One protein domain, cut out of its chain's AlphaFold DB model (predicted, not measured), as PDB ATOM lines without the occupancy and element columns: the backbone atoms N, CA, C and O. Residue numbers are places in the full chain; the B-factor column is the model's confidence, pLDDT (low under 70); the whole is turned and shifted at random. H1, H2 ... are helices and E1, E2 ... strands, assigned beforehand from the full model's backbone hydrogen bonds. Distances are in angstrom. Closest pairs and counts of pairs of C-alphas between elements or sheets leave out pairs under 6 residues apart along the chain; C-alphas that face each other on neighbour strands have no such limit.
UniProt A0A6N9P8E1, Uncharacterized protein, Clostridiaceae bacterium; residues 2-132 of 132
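Overview. This is residues 2 to 132 of the 132 residues of an uncharacterized protein of Clostridiaceae bacterium (UniProt A0A6N9P8E1). A small body is built round one long helix, H4, with H1, H2 and H3 packed on it and a curled sheet of four strands at its first end; from this body a long tail, residues 104 to 132, sticks out. The sheet's order is E1 E2 E4 E3, antiparallel throughout. The printed part has 131 residues with four named helices and four named strands, in the order H1 E1 E2 H2 H3 E3 E4 H4, of mixed class. It is extended, with a radius of gyration of the C-alphas of 23.9 A and spans of 88 by 37 by 23 A, the tail making the length.

Arrangement. Start at H1, residues 5 to 15, which is on the sheet. E1, residues 17 to 19, and E2, residues 22 to 26, form an antiparallel hairpin; there N 17 and O 24 are within hydrogen-bond range at 2.8 A. The closest C-alphas of H1 and E2 are those of His 15 and Val 25, 5.8 A. H2, residues 27 to 34, is over E2 at a height over the sheet of 8.2 A and stands up from the sheet, rising 44 degrees. H3, residues 36 to 45, is not on the sheet and touches H2 only at the corner, and only just, with 3 pairs of C-alphas within 8 A; the closest are Ile 31 and Phe 39, 6.0 A. E3, residues 52 to 55, and E4, residues 64 to 68, are a second antiparallel hairpin, with N 55 and O 64 at 2.9 A. E2 and E4 are antiparallel, with N 67 and O 25 at 2.8 A. E2, H2 H3 and E3 form a split strand-helix-strand unit, two strands of one sheet that are not neighbours, with helices between them along the chain and E4 between them in the sheet; its crossover is right-handed. H4, residues 69 to 90, touches H3 at a steep tilt of 65 degrees, opposite ways, closest at the C-alphas of Ala 38 and Ala 79, 4.8 A. With residues 69 to 76 alone it touches H1, closest at Val 8 and Cys 73, 6.7 A. With residues 72 to 79 alone it touches H2, closest at Phe 34 and Ala 79, 5.8 A. In H1, H2, H3 and H4 every O i to N i+4 pair is within hydrogen-bond range.

Along the chain. Find C-alpha 5 at (315.368, 304.288, 238.993); from there H1 runs 15.5 A. H3 is 14.1 A long and E4 13.1 A. H4 runs 31.4 A, from C-alpha 69 at (305.141, 308.646, 241.969) to C-alpha 90 at (331.223, 321.924, 230.548).

Size, cuts and confidence. The two C-alphas farthest apart are those of Gly 92 and Arg 132, 91.2 A. The printed part has no cut, and no link is long. Residues 91 to 132 hold no named element. Confidence is under 70 at residues 19 to 20, 45 to 64 and 99 to 132.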
ATOM      1  N   LEU A   2     323.467 312.156 238.335       91.31
ATOM      2  CA  LEU A   2     322.328 311.543 237.647       91.31
ATOM      3  C   LEU A   2     321.661 310.530 238.571       91.31
ATOM      4  O   LEU A   2     322.369 309.780 239.240       91.31
ATOM      5  N   TYR A   3     320.335 310.529 238.578       92.44
ATOM      6  CA  TYR A   3     319.503 309.632 239.366       92.44
ATOM      7  C   TYR A   3     319.114 308.404 238.545       92.44
ATOM      8  O   TYR A   3     318.592 308.546 237.435       92.44
ATOM      9  N   ASP A   4     319.340 307.211 239.082       95.06
ATOM     10  CA  ASP A   4     318.778 305.977 238.530       95.06
ATOM     11  C   ASP A   4     317.384 305.670 239.111       95.06
ATOM     12  O   ASP A   4     316.880 306.364 239.996       95.06
ATOM     13  N   ALA A   5     316.726 304.636 238.585       92.06
ATOM     14  CA  ALA A   5     315.368 304.288 238.993       92.06
ATOM     15  C   ALA A   5     315.268 303.830 240.461       92.06
ATOM     16  O   ALA A   5     314.264 304.116 241.114       92.06
ATOM     17  N   GLU A   6     316.289 303.146 240.985       96.38
ATOM     18  CA  GLU A   6     316.299 302.668 242.372       96.38
ATOM     19  C   GLU A   6     316.436 303.842 243.340       96.38
ATOM     20  O   GLU A   6     315.682 303.941 244.307       96.38
ATOM     21  N   GLN A   7     317.322 304.788 243.029       95.62
ATOM     22  CA  GLN A   7     317.482 306.029 243.780       95.62
ATOM     23  C   GLN A   7     316.196 306.856 243.779       95.62
ATOM     24  O   GLN A   7     315.785 307.353 244.825       95.62
ATOM     25  N   VAL A   8     315.532 306.987 242.625       95.12
ATOM     26  CA  VAL A   8     314.257 307.716 242.532       95.12
ATOM     27  C   VAL A   8     313.167 307.036 243.354       95.12
ATOM     28  O   VAL A   8     312.402 307.726 244.025       95.12
ATOM     29  N   LYS A   9     313.096 305.699 243.354       95.75
ATOM     30  CA  LYS A   9     312.138 304.972 244.196       95.75
ATOM     31  C   LYS A   9     312.429 305.164 245.682       95.75
ATOM     32  O   LYS A   9     311.504 305.471 246.422       95.75
ATOM     33  N   LEU A  10     313.690 305.042 246.098       96.38
ATOM     34  CA  LEU A  10     314.087 305.218 247.495       96.38
ATOM     35  C   LEU A  10     313.757 306.629 247.996       96.38
ATOM     36  O   LEU A  10     313.132 306.776 249.038       96.38
ATOM     37  N   MET A  11     314.101 307.660 247.218       95.56
ATOM     38  CA  MET A  11     313.767 309.045 247.563       95.56
ATOM     39  C   MET A  11     312.254 309.272 247.615       95.56
ATOM     40  O   MET A  11     311.780 310.012 248.469       95.56
ATOM     41  N   PHE A  12     311.476 308.650 246.725       94.25
ATOM     42  CA  PHE A  12     310.023 308.741 246.823       94.25
ATOM     43  C   PHE A  12     309.525 308.122 248.130       94.25
ATOM     44  O   PHE A  12     308.779 308.770 248.849       94.25
ATOM     45  N   ASP A  13     309.983 306.920 248.474       93.25
ATOM     46  CA  ASP A  13     309.535 306.202 249.674       93.25
ATOM     47  C   ASP A  13     309.906 306.922 250.976       93.25
ATOM     48  O   ASP A  13     309.166 306.849 251.955       93.25
ATOM     49  N   GLU A  14     311.025 307.648 250.991       95.19
ATOM     50  CA  GLU A  14     311.453 308.462 252.135       95.19
ATOM     51  C   GLU A  14     310.619 309.739 252.322       95.19
ATOM     52  O   GLU A  14     310.501 310.238 253.442       95.19
ATOM     53  N   HIS A  15     310.054 310.279 251.239       91.38
ATOM     54  CA  HIS A  15     309.373 311.577 251.227       91.38
ATOM     55  C   HIS A  15     307.862 311.493 250.988       91.38
ATOM     56  O   HIS A  15     307.167 312.505 251.100       91.38
ATOM     57  N   ALA A  16     307.346 310.317 250.632       89.81
ATOM     58  CA  ALA A  16     305.942 310.128 250.335       89.81
ATOM     59  C   ALA A  16     305.095 310.256 251.604       89.81
ATOM     60  O   ALA A  16     305.370 309.663 252.647       89.81
ATOM     61  N   ILE A  17     304.015 311.014 251.479       84.38
ATOM     62  CA  ILE A  17     302.932 311.082 252.448       84.38
ATOM     63  C   ILE A  17     301.720 310.343 251.884       84.38
ATOM     64  O   ILE A  17     301.461 310.375 250.679       84.38
ATOM     65  N   LEU A  18     300.970 309.681 252.764       78.44
ATOM     66  CA  LEU A  18     299.698 309.059 252.412       78.44
ATOM     67  C   LEU A  18     298.567 310.078 252.585       78.44
ATOM     68  O   LEU A  18     298.394 310.641 253.670       78.44
ATOM     69  N   PHE A  19     297.766 310.275 251.543       67.75
ATOM     70  CA  PHE A  19     296.563 311.096 251.580       67.75
ATOM     71  C   PHE A  19     295.380 310.339 250.985       67.75
ATOM     72  O   PHE A  19     295.376 310.000 249.805       67.75
ATOM     73  N   TYR A  20     294.370 310.077 251.819       68.31
ATOM     74  CA  TYR A  20     293.297 309.128 251.515       68.31
ATOM     75  C   TYR A  20     293.857 307.775 251.047       68.31
ATOM     76  O   TYR A  20     294.389 307.022 251.861       68.31
ATOM     77  N   ASP A  21     293.728 307.470 249.760       74.38
ATOM     78  CA  ASP A  21     294.129 306.230 249.104       74.38
ATOM     79  C   ASP A  21     295.325 306.409 248.152       74.38
ATOM     80  O   ASP A  21     295.647 305.496 247.392       74.38
ATOM     81  N   GLN A  22     295.997 307.564 248.197       72.56
ATOM     82  CA  GLN A  22     297.103 307.892 247.302       72.56
ATOM     83  C   GLN A  22     298.363 308.326 248.053       72.56
ATOM     84  O   GLN A  22     298.312 309.088 249.019       72.56
ATOM     85  N   GLU A  23     299.512 307.860 247.569       83.25
ATOM     86  CA  GLU A  23     300.834 308.286 248.028       83.25
ATOM     87  C   GLU A  23     301.393 309.370 247.105       83.25
ATOM     88  O   GLU A  23     301.310 309.274 245.873       83.25
ATOM     89  N   GLY A  24     302.022 310.382 247.692       86.94
ATOM     90  CA  GLY A  24     302.693 311.413 246.917       86.94
ATOM     91  C   GLY A  24     303.663 312.248 247.730       86.94
ATOM     92  O   GLY A  24     303.668 312.211 248.954       86.94
ATOM     93  N   VAL A  25     304.498 313.007 247.031       88.06
ATOM     94  CA  VAL A  25     305.496 313.903 247.629       88.06
ATOM     95  C   VAL A  25     305.034 315.337 247.443       88.06
ATOM     96  O   VAL A  25     304.561 315.697 246.366       88.06
ATOM     97  N   THR A  26     305.162 316.179 248.462       85.88
ATOM     98  CA  THR A  26     304.770 317.589 248.344       85.88
ATOM     99  C   THR A  26     305.588 318.306 247.270       85.88
ATOM    100  O   THR A  26     306.731 317.948 246.973       85.88
ATOM    101  N   PHE A  27     305.022 319.356 246.675       85.69
ATOM    102  CA  PHE A  27     305.758 320.191 245.721       85.69
ATOM    103  C   PHE A  27     307.032 320.758 246.335       85.69
ATOM    104  O   PHE A  27     308.077 320.772 245.684       85.69
ATOM    105  N   THR A  28     306.955 321.199 247.592       86.06
ATOM    106  CA  THR A  28     308.098 321.764 248.306       86.06
ATOM    107  C   THR A  28     309.235 320.752 248.394       86.06
ATOM    108  O   THR A  28     310.380 321.095 248.088       86.06
ATOM    109  N   ASP A  29     308.939 319.498 248.739       89.69
ATOM    110  CA  ASP A  29     309.962 318.457 248.802       89.69
ATOM    111  C   ASP A  29     310.471 318.055 247.417       89.69
ATOM    112  O   ASP A  29     311.683 317.958 247.227       89.69
ATOM    113  N   ALA A  30     309.600 317.921 246.414       89.38
ATOM    114  CA  ALA A  30     310.029 317.630 245.045       89.38
ATOM    115  C   ALA A  30     310.976 318.718 244.489       89.38
ATOM    116  O   ALA A  30     312.009 318.403 243.892       89.38
ATOM    117  N   ILE A  31     310.673 319.997 244.737       90.00
ATOM    118  CA  ILE A  31     311.529 321.138 244.375       90.00
ATOM    119  C   ILE A  31     312.841 321.102 245.160       90.00
ATOM    120  O   ILE A  31     313.901 321.365 244.590       90.00
ATOM    121  N   ARG A  32     312.800 320.770 246.454       92.38
ATOM    122  CA  ARG A  32     314.002 320.676 247.291       92.38
ATOM    123  C   ARG A  32     314.952 319.578 246.812       92.38
ATOM    124  O   ARG A  32     316.163 319.778 246.849       92.38
ATOM    125  N   LEU A  33     314.412 318.447 246.366       92.88
ATOM    126  CA  LEU A  33     315.187 317.280 245.944       92.88
ATOM    127  C   LEU A  33     315.809 317.450 244.554       92.88
ATOM    128  O   LEU A  33     316.968 317.089 244.352       92.88
ATOM    129  N   PHE A  34     315.060 318.014 243.605       91.88
ATOM    130  CA  PHE A  34     315.449 318.030 242.189       91.88
ATOM    131  C   PHE A  34     315.695 319.425 241.608       91.88
ATOM    132  O   PHE A  34     316.211 319.559 240.496       91.88
ATOM    133  N   GLY A  35     315.362 320.470 242.359       89.44
ATOM    134  CA  GLY A  35     315.489 321.859 241.949       89.44
ATOM    135  C   GLY A  35     314.259 322.393 241.214       89.44
ATOM    136  O   GLY A  35     313.541 321.677 240.513       89.44
ATOM    137  N   ASN A  36     314.056 323.706 241.338       88.69
ATOM    138  CA  ASN A  36     312.897 324.408 240.783       88.69
ATOM    139  C   ASN A  36     312.758 324.223 239.264       88.69
ATOM    140  O   ASN A  36     311.676 323.933 238.773       88.69
ATOM    141  N   SER A  37     313.862 324.313 238.516       86.25
ATOM    142  CA  SER A  37     313.812 324.180 237.057       86.25
ATOM    143  C   SER A  37     313.380 322.786 236.605       86.25
ATOM    144  O   SER A  37     312.612 322.673 235.659       86.25
ATOM    145  N   ALA A  38     313.832 321.718 237.269       86.62
ATOM    146  CA  ALA A  38     313.400 320.363 236.926       86.62
ATOM    147  C   ALA A  38     311.894 320.189 237.159       86.62
ATOM    148  O   ALA A  38     311.194 319.609 236.328       86.62
ATOM    149  N   PHE A  39     311.404 320.751 238.265       85.25
ATOM    150  CA  PHE A  39     309.994 320.750 238.618       85.25
ATOM    151  C   PHE A  39     309.138 321.523 237.605       85.25
ATOM    152  O   PHE A  39     308.166 320.978 237.087       85.25
ATOM    153  N   GLU A  40     309.519 322.757 237.261       81.88
ATOM    154  CA  GLU A  40     308.822 323.576 236.258       81.88
ATOM    155  C   GLU A  40     308.747 322.864 234.905       81.88
ATOM    156  O   GLU A  40     307.687 322.791 234.285       81.88
ATOM    157  N   TRP A  41     309.854 322.272 234.464       80.62
ATOM    158  CA  TRP A  41     309.903 321.511 233.221       80.62
ATOM    159  C   TRP A  41     308.978 320.291 233.236       80.62
ATOM    160  O   TRP A  41     308.231 320.079 232.281       80.62
ATOM    161  N   ALA A  42     308.972 319.528 234.328       79.88
ATOM    162  CA  ALA A  42     308.054 318.407 234.497       79.88
ATOM    163  C   ALA A  42     306.588 318.861 234.500       79.88
ATOM    164  O   ALA A  42     305.745 318.214 233.884       79.88
ATOM    165  N   PHE A  43     306.293 319.996 235.130       75.31
ATOM    166  CA  PHE A  43     304.953 320.572 235.196       75.31
ATOM    167  C   PHE A  43     304.458 321.104 233.840       75.31
ATOM    168  O   PHE A  43     303.278 320.989 233.511       75.31
ATOM    169  N   HIS A  44     305.348 321.694 233.037       72.88
ATOM    170  CA  HIS A  44     305.009 322.283 231.740       72.88
ATOM    171  C   HIS A  44     304.964 321.275 230.593       72.88
ATOM    172  O   HIS A  44     304.153 321.435 229.676       72.88
ATOM    173  N   CYS A  45     305.856 320.287 230.611       67.81
ATOM    174  CA  CYS A  45     305.994 319.303 229.542       67.81
ATOM    175  C   CYS A  45     305.333 317.962 229.861       67.81
ATOM    176  O   CYS A  45     305.088 317.184 228.940       67.81
ATOM    177  N   GLY A  46     305.029 317.691 231.131       61.59
ATOM    178  CA  GLY A  46     304.106 316.629 231.493       61.59
ATOM    179  C   GLY A  46     302.715 316.923 230.939       61.59
ATOM    180  O   GLY A  46     302.302 318.079 230.814       61.59
ATOM    181  N   GLU A  47     301.967 315.876 230.601       56.44
ATOM    182  CA  GLU A  47     300.517 316.020 230.476       56.44
ATOM    183  C   GLU A  47     300.008 316.651 231.779       56.44
ATOM    184  O   GLU A  47     300.485 316.298 232.852       56.44
ATOM    185  N   ARG A  48     299.068 317.604 231.723       51.34
ATOM    186  CA  ARG A  48     298.524 318.252 232.940       51.34
ATOM    187  C   ARG A  48     297.947 317.258 233.960       51.34
ATOM    188  O   ARG A  48     297.728 317.644 235.102       51.34
ATOM    189  N   ASP A  49     297.763 316.012 233.534       48.03
ATOM    190  CA  ASP A  49     297.446 314.824 234.322       48.03
ATOM    191  C   ASP A  49     298.693 314.195 234.980       48.03
ATOM    192  O   ASP A  49     298.737 312.998 235.265       48.03
ATOM    193  N   VAL A  50     299.756 314.968 235.234       53.53
ATOM    194  CA  VAL A  50     300.693 314.657 236.321       53.53
ATOM    195  C   VAL A  50     299.910 314.870 237.611       53.53
ATOM    196  O   VAL A  50     300.046 315.910 238.232       53.53
ATOM    197  N   ASP A  51     299.013 313.927 237.905       54.97
ATOM    198  CA  ASP A  51     298.055 313.842 239.009       54.97
ATOM    199  C   ASP A  51     298.341 314.828 240.147       54.97
ATOM    200  O   ASP A  51     299.029 314.527 241.125       54.97
ATOM    201  N   LEU A  52     297.851 316.055 239.953       54.41
ATOM    202  CA  LEU A  52     297.971 317.135 240.912       54.41
ATOM    203  C   LEU A  52     296.844 316.979 241.904       54.41
ATOM    204  O   LEU A  52     295.694 317.326 241.626       54.41
ATOM    205  N   HIS A  53     297.194 316.479 243.073       58.34
ATOM    206  CA  HIS A  53     296.266 316.360 244.174       58.34
ATOM    207  C   HIS A  53     296.616 317.401 245.236       58.34
ATOM    208  O   HIS A  53     297.781 317.727 245.468       58.34
ATOM    209  N   LEU A  54     295.583 317.980 245.843       53.66
ATOM    210  CA  LEU A  54     295.732 318.893 246.972       53.66
ATOM    211  C   LEU A  54     295.668 318.062 248.252       53.66
ATOM    212  O   LEU A  54     294.676 317.376 248.488       53.66
ATOM    213  N   PHE A  55     296.717 318.125 249.064       52.75
ATOM    214  CA  PHE A  55     296.726 317.612 250.427       52.75
ATOM    215  C   PHE A  55     296.225 318.714 251.359       52.75
ATOM    216  O   PHE A  55     296.845 319.770 251.410       52.75
ATOM    217  N   GLY A  56     295.141 318.477 252.098       51.75
ATOM    218  CA  GLY A  56     294.593 319.425 253.077       51.75
ATOM    219  C   GLY A  56     293.081 319.619 252.961       51.75
ATOM    220  O   GLY A  56     292.441 319.117 252.039       51.75
ATOM    221  N   ASP A  57     292.499 320.326 253.928       50.97
ATOM    222  CA  ASP A  57     291.101 320.764 253.870       50.97
ATOM    223  C   ASP A  57     291.021 322.030 252.995       50.97
ATOM    224  O   ASP A  57     291.681 323.008 253.337       50.97
ATOM    225  N   PRO A  58     290.254 322.049 251.886       55.22
ATOM    226  CA  PRO A  58     290.101 323.229 251.029       55.22
ATOM    227  C   PRO A  58     289.541 324.462 251.748       55.22
ATOM    228  O   PRO A  58     289.755 325.584 251.286       55.22
ATOM    229  N   GLU A  59     288.813 324.269 252.853       53.97
ATOM    230  CA  GLU A  59     288.288 325.347 253.697       53.97
ATOM    231  C   GLU A  59     289.328 325.864 254.705       53.97
ATOM    232  O   GLU A  59     289.183 326.957 255.255       53.97
ATOM    233  N   MET A  60     290.420 325.122 254.900       42.31
ATOM    234  CA  MET A  60     291.580 325.537 255.680       42.31
ATOM    235  C   MET A  60     292.676 326.013 254.715       42.31
ATOM    236  O   MET A  60     292.995 325.366 253.725       42.31
ATOM    237  N   SER A  61     293.336 327.137 254.996       47.66
ATOM    238  CA  SER A  61     294.431 327.680 254.161       47.66
ATOM    239  C   SER A  61     295.701 326.798 254.069       47.66
ATOM    240  O   SER A  61     296.763 327.295 253.709       47.66
ATOM    241  N   LEU A  62     295.623 325.507 254.394       52.72
ATOM    242  CA  LEU A  62     296.728 324.551 254.459       52.72
ATOM    243  C   LEU A  62     296.558 323.431 253.422       52.72
ATOM    244  O   LEU A  62     296.705 322.258 253.749       52.72
ATOM    245  N   CYS A  63     296.221 323.794 252.182       62.91
ATOM    246  CA  CYS A  63     296.283 322.863 251.060       62.91
ATOM    247  C   CYS A  63     297.661 322.935 250.389       62.91
ATOM    248  O   CYS A  63     297.959 323.928 249.723       62.91
ATOM    249  N   GLU A  64     298.490 321.900 250.534       66.62
ATOM    250  CA  GLU A  64     299.747 321.773 249.793       66.62
ATOM    251  C   GLU A  64     299.565 320.811 248.608       66.62
ATOM    252  O   GLU A  64     299.099 319.685 248.791       66.62
ATOM    253  N   PRO A  65     299.886 321.218 247.371       75.50
ATOM    254  CA  PRO A  65     299.856 320.301 246.243       75.50
ATOM    255  C   PRO A  65     300.963 319.245 246.366       75.50
ATOM    256  O   PRO A  65     302.086 319.538 246.790       75.50
ATOM    257  N   PHE A  66     300.659 318.020 245.949       79.88
ATOM    258  CA  PHE A  66     301.618 316.921 245.893       79.88
ATOM    259  C   PHE A  66     301.682 316.286 244.503       79.88
ATOM    260  O   PHE A  66     300.770 316.427 243.689       79.88
ATOM    261  N   VAL A  67     302.799 315.611 244.229       81.50
ATOM    262  CA  VAL A  67     303.057 314.848 243.009       81.50
ATOM    263  C   VAL A  67     302.979 313.352 243.298       81.50
ATOM    264  O   VAL A  67     303.590 312.859 244.248       81.50
ATOM    265  N   SER A  68     302.256 312.616 242.454       85.75
ATOM    266  CA  SER A  68     302.265 311.150 242.469       85.75
ATOM    267  C   SER A  68     303.654 310.594 242.133       85.75
ATOM    268  O   SER A  68     304.514 311.310 241.610       85.75
ATOM    269  N   TYR A  69     303.877 309.294 242.347       88.19
ATOM    270  CA  TYR A  69     305.141 308.646 241.969       88.19
ATOM    271  C   TYR A  69     305.500 308.856 240.489       88.19
ATOM    272  O   TYR A  69     306.658 309.114 240.154       88.19
ATOM    273  N   ARG A  70     304.503 308.827 239.592       86.25
ATOM    274  CA  ARG A  70     304.704 309.116 238.163       86.25
ATOM    275  C   ARG A  70     305.210 310.543 237.955       86.25
ATOM    276  O   ARG A  70     306.155 310.746 237.195       86.25
ATOM    277  N   GLY A  71     304.605 311.514 238.639       86.50
ATOM    278  CA  GLY A  71     305.054 312.902 238.610       86.50
ATOM    279  C   GLY A  71     306.470 313.066 239.149       86.50
ATOM    280  O   GLY A  71     307.310 313.681 238.500       86.50
ATOM    281  N   PHE A  72     306.769 312.433 240.278       89.50
ATOM    282  CA  PHE A  72     308.092 312.444 240.894       89.50
ATOM    283  C   PHE A  72     309.180 311.879 239.962       89.50
ATOM    284  O   PHE A  72     310.234 312.491 239.790       89.50
ATOM    285  N   CYS A  73     308.896 310.768 239.272       90.62
ATOM    286  CA  CYS A  73     309.787 310.206 238.252       90.62
ATOM    287  C   CYS A  73     310.029 311.172 237.085       90.62
ATOM    288  O   CYS A  73     311.141 311.245 236.553       90.62
ATOM    289  N   LEU A  74     309.003 311.927 236.682       88.88
ATOM    290  CA  LEU A  74     309.130 312.918 235.619       88.88
ATOM    291  C   LEU A  74     310.041 314.074 236.053       88.88
ATOM    292  O   LEU A  74     310.943 314.446 235.304       88.88
ATOM    293  N   VAL A  75     309.873 314.581 237.278       90.25
ATOM    294  CA  VAL A  75     310.754 315.612 237.854       90.25
ATOM    295  C   VAL A  75     312.206 315.126 237.890       90.25
ATOM    296  O   VAL A  75     313.095 315.822 237.396       90.25
ATOM    297  N   ALA A  76     312.453 313.907 238.376       92.81
ATOM    298  CA  ALA A  76     313.792 313.315 238.394       92.81
ATOM    299  C   ALA A  76     314.394 313.173 236.982       92.81
ATOM    300  O   ALA A  76     315.577 313.444 236.761       92.81
ATOM    301  N   THR A  77     313.571 312.808 235.996       91.31
ATOM    302  CA  THR A  77     313.987 312.716 234.589       91.31
ATOM    303  C   THR A  77     314.439 314.072 234.057       91.31
ATOM    304  O   THR A  77     315.504 314.173 233.444       91.31
ATOM    305  N   TYR A  78     313.682 315.138 234.320       90.50
ATOM    306  CA  TYR A  78     314.083 316.484 233.914       90.50
ATOM    307  C   TYR A  78     315.320 316.980 234.664       90.50
ATOM    308  O   TYR A  78     316.169 317.623 234.048       90.50
ATOM    309  N   ALA A  79     315.494 316.620 235.937       92.69
ATOM    310  CA  ALA A  79     316.723 316.915 236.672       92.69
ATOM    311  C   ALA A  79     317.950 316.273 236.002       92.69
ATOM    312  O   ALA A  79     318.955 316.949 235.768       92.69
ATOM    313  N   ASN A  80     317.836 315.007 235.585       94.62
ATOM    314  CA  ASN A  80     318.875 314.315 234.822       94.62
ATOM    315  C   ASN A  80     319.170 314.996 233.483       94.62
ATOM    316  O   ASN A  80     320.335 315.182 233.136       94.62
ATOM    317  N   LEU A  81     318.140 315.387 232.728       91.06
ATOM    318  CA  LEU A  81     318.321 316.074 231.447       91.06
ATOM    319  C   LEU A  81     319.035 317.420 231.618       91.06
ATOM    320  O   LEU A  81     319.941 317.737 230.844       91.06
ATOM    321  N   LEU A  82     318.665 318.197 232.638       90.69
ATOM    322  CA  LEU A  82     319.317 319.468 232.954       90.69
ATOM    323  C   LEU A  82     320.781 319.267 233.369       90.69
ATOM    324  O   LEU A  82     321.652 320.018 232.926       90.69
ATOM    325  N   GLU A  83     321.072 318.230 234.151       92.94
ATOM    326  CA  GLU A  83     322.439 317.906 234.556       92.94
ATOM    327  C   GLU A  83     323.290 317.410 233.376       92.94
ATOM    328  O   GLU A  83     324.400 317.902 233.172       92.94
ATOM    329  N   LEU A  84     322.770 316.508 232.537       91.81
ATOM    330  CA  LEU A  84     323.445 316.048 231.312       91.81
ATOM    331  C   LEU A  84     323.768 317.211 230.377       91.81
ATOM    332  O   LEU A  84     324.848 317.288 229.786       91.81
ATOM    333  N   ARG A  85     322.830 318.147 230.259       90.38
ATOM    334  CA  ARG A  85     322.996 319.370 229.486       90.38
ATOM    335  C   ARG A  85     324.113 320.248 230.056       90.38
ATOM    336  O   ARG A  85     324.932 320.755 229.286       90.38
ATOM    337  N   ARG A  86     324.173 320.415 231.383       91.44
ATOM    338  CA  ARG A  86     325.258 321.138 232.067       91.44
ATOM    339  C   ARG A  86     326.607 320.467 231.807       91.44
ATOM    340  O   ARG A  86     327.524 321.132 231.342       91.44
ATOM    341  N   MET A  87     326.693 319.151 231.999       91.25
ATOM    342  CA  MET A  87     327.904 318.367 231.736       91.25
ATOM    343  C   MET A  87     328.362 318.480 230.275       91.25
ATOM    344  O   MET A  87     329.552 318.618 230.010       91.25
ATOM    345  N   SER A  88     327.424 318.477 229.324       90.69
ATOM    346  CA  SER A  88     327.726 318.652 227.898       90.69
ATOM    347  C   SER A  88     328.325 320.031 227.614       90.69
ATOM    348  O   SER A  88     329.315 320.140 226.890       90.69
ATOM    349  N   LYS A  89     327.760 321.084 228.215       90.62
ATOM    350  CA  LYS A  89     328.289 322.449 228.110       90.62
ATOM    351  C   LYS A  89     329.695 322.552 228.708       90.62
ATOM    352  O   LYS A  89     330.568 323.148 228.083       90.62
ATOM    353  N   ASP A  90     329.920 321.941 229.870       90.25
ATOM    354  CA  ASP A  90     331.223 321.924 230.548       90.25
ATOM    355  C   ASP A  90     332.280 321.150 229.735       90.25
ATOM    356  O   ASP A  90     333.454 321.514 229.730       90.25
ATOM    357  N   ALA A  91     331.860 320.138 228.971       93.00
ATOM    358  CA  ALA A  91     332.700 319.405 228.022       93.00
ATOM    359  C   ALA A  91     332.946 320.148 226.689       93.00
ATOM    360  O   ALA A  91     333.579 319.600 225.788       93.00
ATOM    361  N   GLY A  92     332.442 321.378 226.529       89.81
ATOM    362  CA  GLY A  92     332.623 322.188 225.320       89.81
ATOM    363  C   GLY A  92     331.707 321.815 224.150       89.81
ATOM    364  O   GLY A  92     331.922 322.285 223.031       89.81
ATOM    365  N   MET A  93     330.679 320.991 224.377       89.12
ATOM    366  CA  MET A  93     329.685 320.669 223.352       89.12
ATOM    367  C   MET A  93     328.775 321.875 223.090       89.12
ATOM    368  O   MET A  93     328.417 322.628 224.002       89.12
ATOM    369  N   LYS A  94     328.330 322.032 221.841       86.75
ATOM    370  CA  LYS A  94     327.272 322.991 221.509       86.75
ATOM    371  C   LYS A  94     325.934 322.451 222.019       86.75
ATOM    372  O   LYS A  94     325.544 321.343 221.671       86.75
ATOM    373  N   VAL A  95     325.236 323.250 222.821       83.31
ATOM    374  CA  VAL A  95     323.946 322.900 223.423       83.31
ATOM    375  C   VAL A  95     322.920 323.972 223.058       83.31
ATOM    376  O   VAL A  95     323.149 325.153 223.325       83.31
ATOM    377  N   ASP A  96     321.791 323.572 222.472       80.69
ATOM    378  CA  ASP A  96     320.704 324.487 222.093       80.69
ATOM    379  C   ASP A  96     320.076 325.143 223.320       80.69
ATOM    380  O   ASP A  96     319.928 324.454 224.322       80.69
ATOM    381  N   PRO A  97     319.680 326.428 223.307       75.69
ATOM    382  CA  PRO A  97     319.071 327.096 224.463       75.69
ATOM    383  C   PRO A  97     317.819 326.355 224.969       75.69
ATOM    384  O   PRO A  97     317.079 325.772 224.181       75.69
ATOM    385  N   LEU A  98     317.599 326.345 226.291       71.25
ATOM    386  CA  LEU A  98     316.325 325.872 226.840       71.25
ATOM    387  C   LEU A  98     315.237 326.850 226.377       71.25
ATOM    388  O   LEU A  98     315.475 328.059 226.450       71.25
ATOM    389  N   PRO A  99     314.072 326.376 225.904       68.06
ATOM    390  CA  PRO A  99     312.929 327.254 225.740       68.06
ATOM    391  C   PRO A  99     312.558 327.841 227.100       68.06
ATOM    392  O   PRO A  99     312.697 327.191 228.140       68.06
ATOM    393  N   ASP A 100     312.113 329.090 227.069       67.31
ATOM    394  CA  ASP A 100     311.634 329.769 228.257       67.31
ATOM    395  C   ASP A 100     310.316 329.123 228.699       67.31
ATOM    396  O   ASP A 100     309.289 329.231 228.026       67.31
ATOM    397  N   VAL A 101     310.390 328.376 229.797       64.44
ATOM    398  CA  VAL A 101     309.246 327.757 230.472       64.44
ATOM    399  C   VAL A 101     308.818 328.569 231.691       64.44
ATOM    400  O   VAL A 101     308.028 328.077 232.487       64.44
ATOM    401  N   SER A 102     309.316 329.804 231.848       57.84
ATOM    402  CA  SER A 102     308.877 330.689 232.919       57.84
ATOM    403  C   SER A 102     307.353 330.789 232.920       57.84
ATOM    404  O   SER A 102     306.710 330.947 231.873       57.84
ATOM    405  N   LEU A 103     306.778 330.706 234.119       54.28
ATOM    406  CA  LEU A 103     305.387 331.025 234.405       54.28
ATOM    407  C   LEU A 103     305.171 332.527 234.185       54.28
ATOM    408  O   LEU A 103     304.823 333.252 235.116       54.28
ATOM    409  N   GLU A 104     305.348 333.039 232.965       46.09
ATOM    410  CA  GLU A 104     304.656 334.270 232.640       46.09
ATOM    411  C   GLU A 104     303.178 333.965 232.870       46.09
ATOM    412  O   GLU A 104     302.645 333.010 232.277       46.09
ATOM    413  N   PRO A 105     302.488 334.722 233.739       43.06
ATOM    414  CA  PRO A 105     301.055 334.633 233.788       43.06
ATOM    415  C   PRO A 105     300.619 335.104 232.412       43.06
ATOM    416  O   PRO A 105     300.507 336.302 232.176       43.06
ATOM    417  N   LYS A 106     300.379 334.181 231.471       42.50
ATOM    418  CA  LYS A 106     299.573 334.512 230.305       42.50
ATOM    419  C   LYS A 106     298.331 335.128 230.924       42.50
ATOM    420  O   LYS A 106     297.651 334.413 231.669       42.50
ATOM    421  N   PRO A 107     298.020 336.410 230.676       44.66
ATOM    422  CA  PRO A 107     296.759 336.951 231.107       44.66
ATOM    423  C   PRO A 107     295.719 336.268 230.223       44.66
ATOM    424  O   PRO A 107     295.254 336.806 229.221       44.66
ATOM    425  N   LYS A 108     295.331 335.042 230.577       52.50
ATOM    426  CA  LYS A 108     293.993 334.581 230.286       52.50
ATOM    427  C   LYS A 108     293.150 335.513 231.124       52.50
ATOM    428  O   LYS A 108     293.011 335.302 232.324       52.50
ATOM    429  N   LYS A 109     292.665 336.593 230.498       43.09
ATOM    430  CA  LYS A 109     291.483 337.305 230.975       43.09
ATOM    431  C   LYS A 109     290.555 336.214 231.484       43.09
ATOM    432  O   LYS A 109     290.095 335.400 230.678       43.09
ATOM    433  N   ALA A 110     290.359 336.147 232.799       52.28
ATOM    434  CA  ALA A 110     289.254 335.382 233.330       52.28
ATOM    435  C   ALA A 110     288.041 335.836 232.509       52.28
ATOM    436  O   ALA A 110     287.897 337.051 232.306       52.28
ATOM    437  N   PRO A 111     287.248 334.923 231.923       51.94
ATOM    438  CA  PRO A 111     286.022 335.342 231.280       51.94
ATOM    439  C   PRO A 111     285.266 336.133 232.337       51.94
ATOM    440  O   PRO A 111     284.931 335.593 233.390       51.94
ATOM    441  N   THR A 112     285.106 337.437 232.103       50.56
ATOM    442  CA  THR A 112     284.341 338.300 232.991       50.56
ATOM    443  C   THR A 112     283.012 337.587 233.178       50.56
ATOM    444  O   THR A 112     282.371 337.299 232.156       50.56
ATOM    445  N   PRO A 113     282.612 337.216 234.408       51.78
ATOM    446  CA  PRO A 113     281.317 336.602 234.595       51.78
ATOM    447  C   PRO A 113     280.307 337.572 233.995       51.78
ATOM    448  O   PRO A 113     280.225 338.731 234.406       51.78
ATOM    449  N   LYS A 114     279.612 337.139 232.936       55.56
ATOM    450  CA  LYS A 114     278.486 337.899 232.409       55.56
ATOM    451  C   LYS A 114     277.476 337.905 233.543       55.56
ATOM    452  O   LYS A 114     276.813 336.900 233.775       55.56
ATOM    453  N   VAL A 115     277.415 339.007 234.281       55.25
ATOM    454  CA  VAL A 115     276.324 339.274 235.209       55.25
ATOM    455  C   VAL A 115     275.086 339.393 234.332       55.25
ATOM    456  O   VAL A 115     274.840 340.422 233.708       55.25
ATOM    457  N   ILE A 116     274.369 338.283 234.188       60.16
ATOM    458  CA  ILE A 116     273.061 338.266 233.553       60.16
ATOM    459  C   ILE A 116     272.124 338.906 234.573       60.16
ATOM    460  O   ILE A 116     271.938 338.378 235.668       60.16
ATOM    461  N   ASP A 117     271.571 340.069 234.238       56.34
ATOM    462  CA  ASP A 117     270.504 340.661 235.032       56.34
ATOM    463  C   ASP A 117     269.257 339.781 234.884       56.34
ATOM    464  O   ASP A 117     268.585 339.804 233.856       56.34
ATOM    465  N   ILE A 118     268.989 338.951 235.894       59.06
ATOM    466  CA  ILE A 118     267.851 338.020 235.944       59.06
ATOM    467  C   ILE A 118     266.544 338.688 236.403       59.06
ATOM    468  O   ILE A 118     265.499 338.037 236.433       59.06
ATOM    469  N   ARG A 119     266.546 339.993 236.718       59.94
ATOM    470  CA  ARG A 119     265.329 340.745 237.089       59.94
ATOM    471  C   ARG A 119     264.206 340.712 236.037       59.94
ATOM    472  O   ARG A 119     263.047 340.765 236.452       59.94
ATOM    473  N   PRO A 120     264.465 340.587 234.720       57.47
ATOM    474  CA  PRO A 120     263.408 340.366 233.735       57.47
ATOM    475  C   PRO A 120     262.759 338.979 233.859       57.47
ATOM    476  O   PRO A 120     261.549 338.875 233.713       57.47
ATOM    477  N   MET A 121     263.526 337.933 234.200       54.34
ATOM    478  CA  MET A 121     263.037 336.542 234.260       54.34
ATOM    479  C   MET A 121     262.167 336.249 235.492       54.34
ATOM    480  O   MET A 121     261.415 335.278 235.511       54.34
ATOM    481  N   LEU A 122     262.238 337.094 236.524       51.50
ATOM    482  CA  LEU A 122     261.390 336.994 237.717       51.50
ATOM    483  C   LEU A 122     259.963 337.524 237.502       51.50
ATOM    484  O   LEU A 122     259.093 337.249 238.326       51.50
ATOM    485  N   LYS A 123     259.694 338.268 236.417       50.78
ATOM    486  CA  LYS A 123     258.350 338.806 236.148       50.78
ATOM    487  C   LYS A 123     257.394 337.773 235.550       50.78
ATOM    488  O   LYS A 123     256.195 337.875 235.790       50.78
ATOM    489  N   ASP A 124     257.916 336.755 234.869       50.81
ATOM    490  CA  ASP A 124     257.082 335.772 234.165       50.81
ATOM    491  C   ASP A 124     256.603 334.626 235.076       50.81
ATOM    492  O   ASP A 124     255.541 334.049 234.845       50.81
ATOM    493  N   ASN A 125     257.306 334.350 236.182       47.56
ATOM    494  CA  ASN A 125     256.925 333.280 237.117       47.56
ATOM    495  C   ASN A 125     255.879 333.693 238.167       47.56
ATOM    496  O   ASN A 125     255.283 332.828 238.806       47.56
ATOM    497  N   ALA A 126     255.598 334.989 238.336       47.97
ATOM    498  CA  ALA A 126     254.567 335.452 239.271       47.97
ATOM    499  C   ALA A 126     253.128 335.238 238.752       47.97
ATOM    500  O   ALA A 126     252.171 335.395 239.508       47.97
ATOM    501  N   ALA A 127     252.953 334.868 237.476       52.81
ATOM    502  CA  ALA A 127     251.640 334.727 236.846       52.81
ATOM    503  C   ALA A 127     251.088 333.286 236.808       52.81
ATOM    504  O   ALA A 127     249.931 333.106 236.429       52.81
ATOM    505  N   GLN A 128     251.856 332.261 237.205       51.47
ATOM    506  CA  GLN A 128     251.427 330.854 237.078       51.47
ATOM    507  C   GLN A 128     251.004 330.149 238.381       51.47
ATOM    508  O   GLN A 128     250.526 329.019 238.323       51.47
ATOM    509  N   GLN A 129     251.033 330.807 239.546       45.59
ATOM    510  CA  GLN A 129     250.397 330.271 240.762       45.59
ATOM    511  C   GLN A 129     248.930 330.713 240.884       45.59
ATOM    512  O   GLN A 129     248.549 331.486 241.757       45.59
ATOM    513  N   LYS A 130     248.078 330.195 239.994       49.31
ATOM    514  CA  LYS A 130     246.625 330.091 240.220       49.31
ATOM    515  C   LYS A 130     246.074 328.839 239.543       49.31
ATOM    516  O   LYS A 130     245.504 328.924 238.464       49.31
ATOM    517  N   VAL A 131     246.202 327.690 240.202       39.72
ATOM    518  CA  VAL A 131     245.380 326.490 239.958       39.72
ATOM    519  C   VAL A 131     245.251 325.779 241.313       39.72
ATOM    520  O   VAL A 131     246.261 325.346 241.851       39.72
ATOM    521  N   ARG A 132     244.146 326.061 242.019       40.91
ATOM    522  CA  ARG A 132     243.057 325.135 242.405       40.91
ATOM    523  C   ARG A 132     243.427 324.131 243.487       40.91
ATOM    524  O   ARG A 132     244.194 323.201 243.185       40.91
TER     525      ARG A 132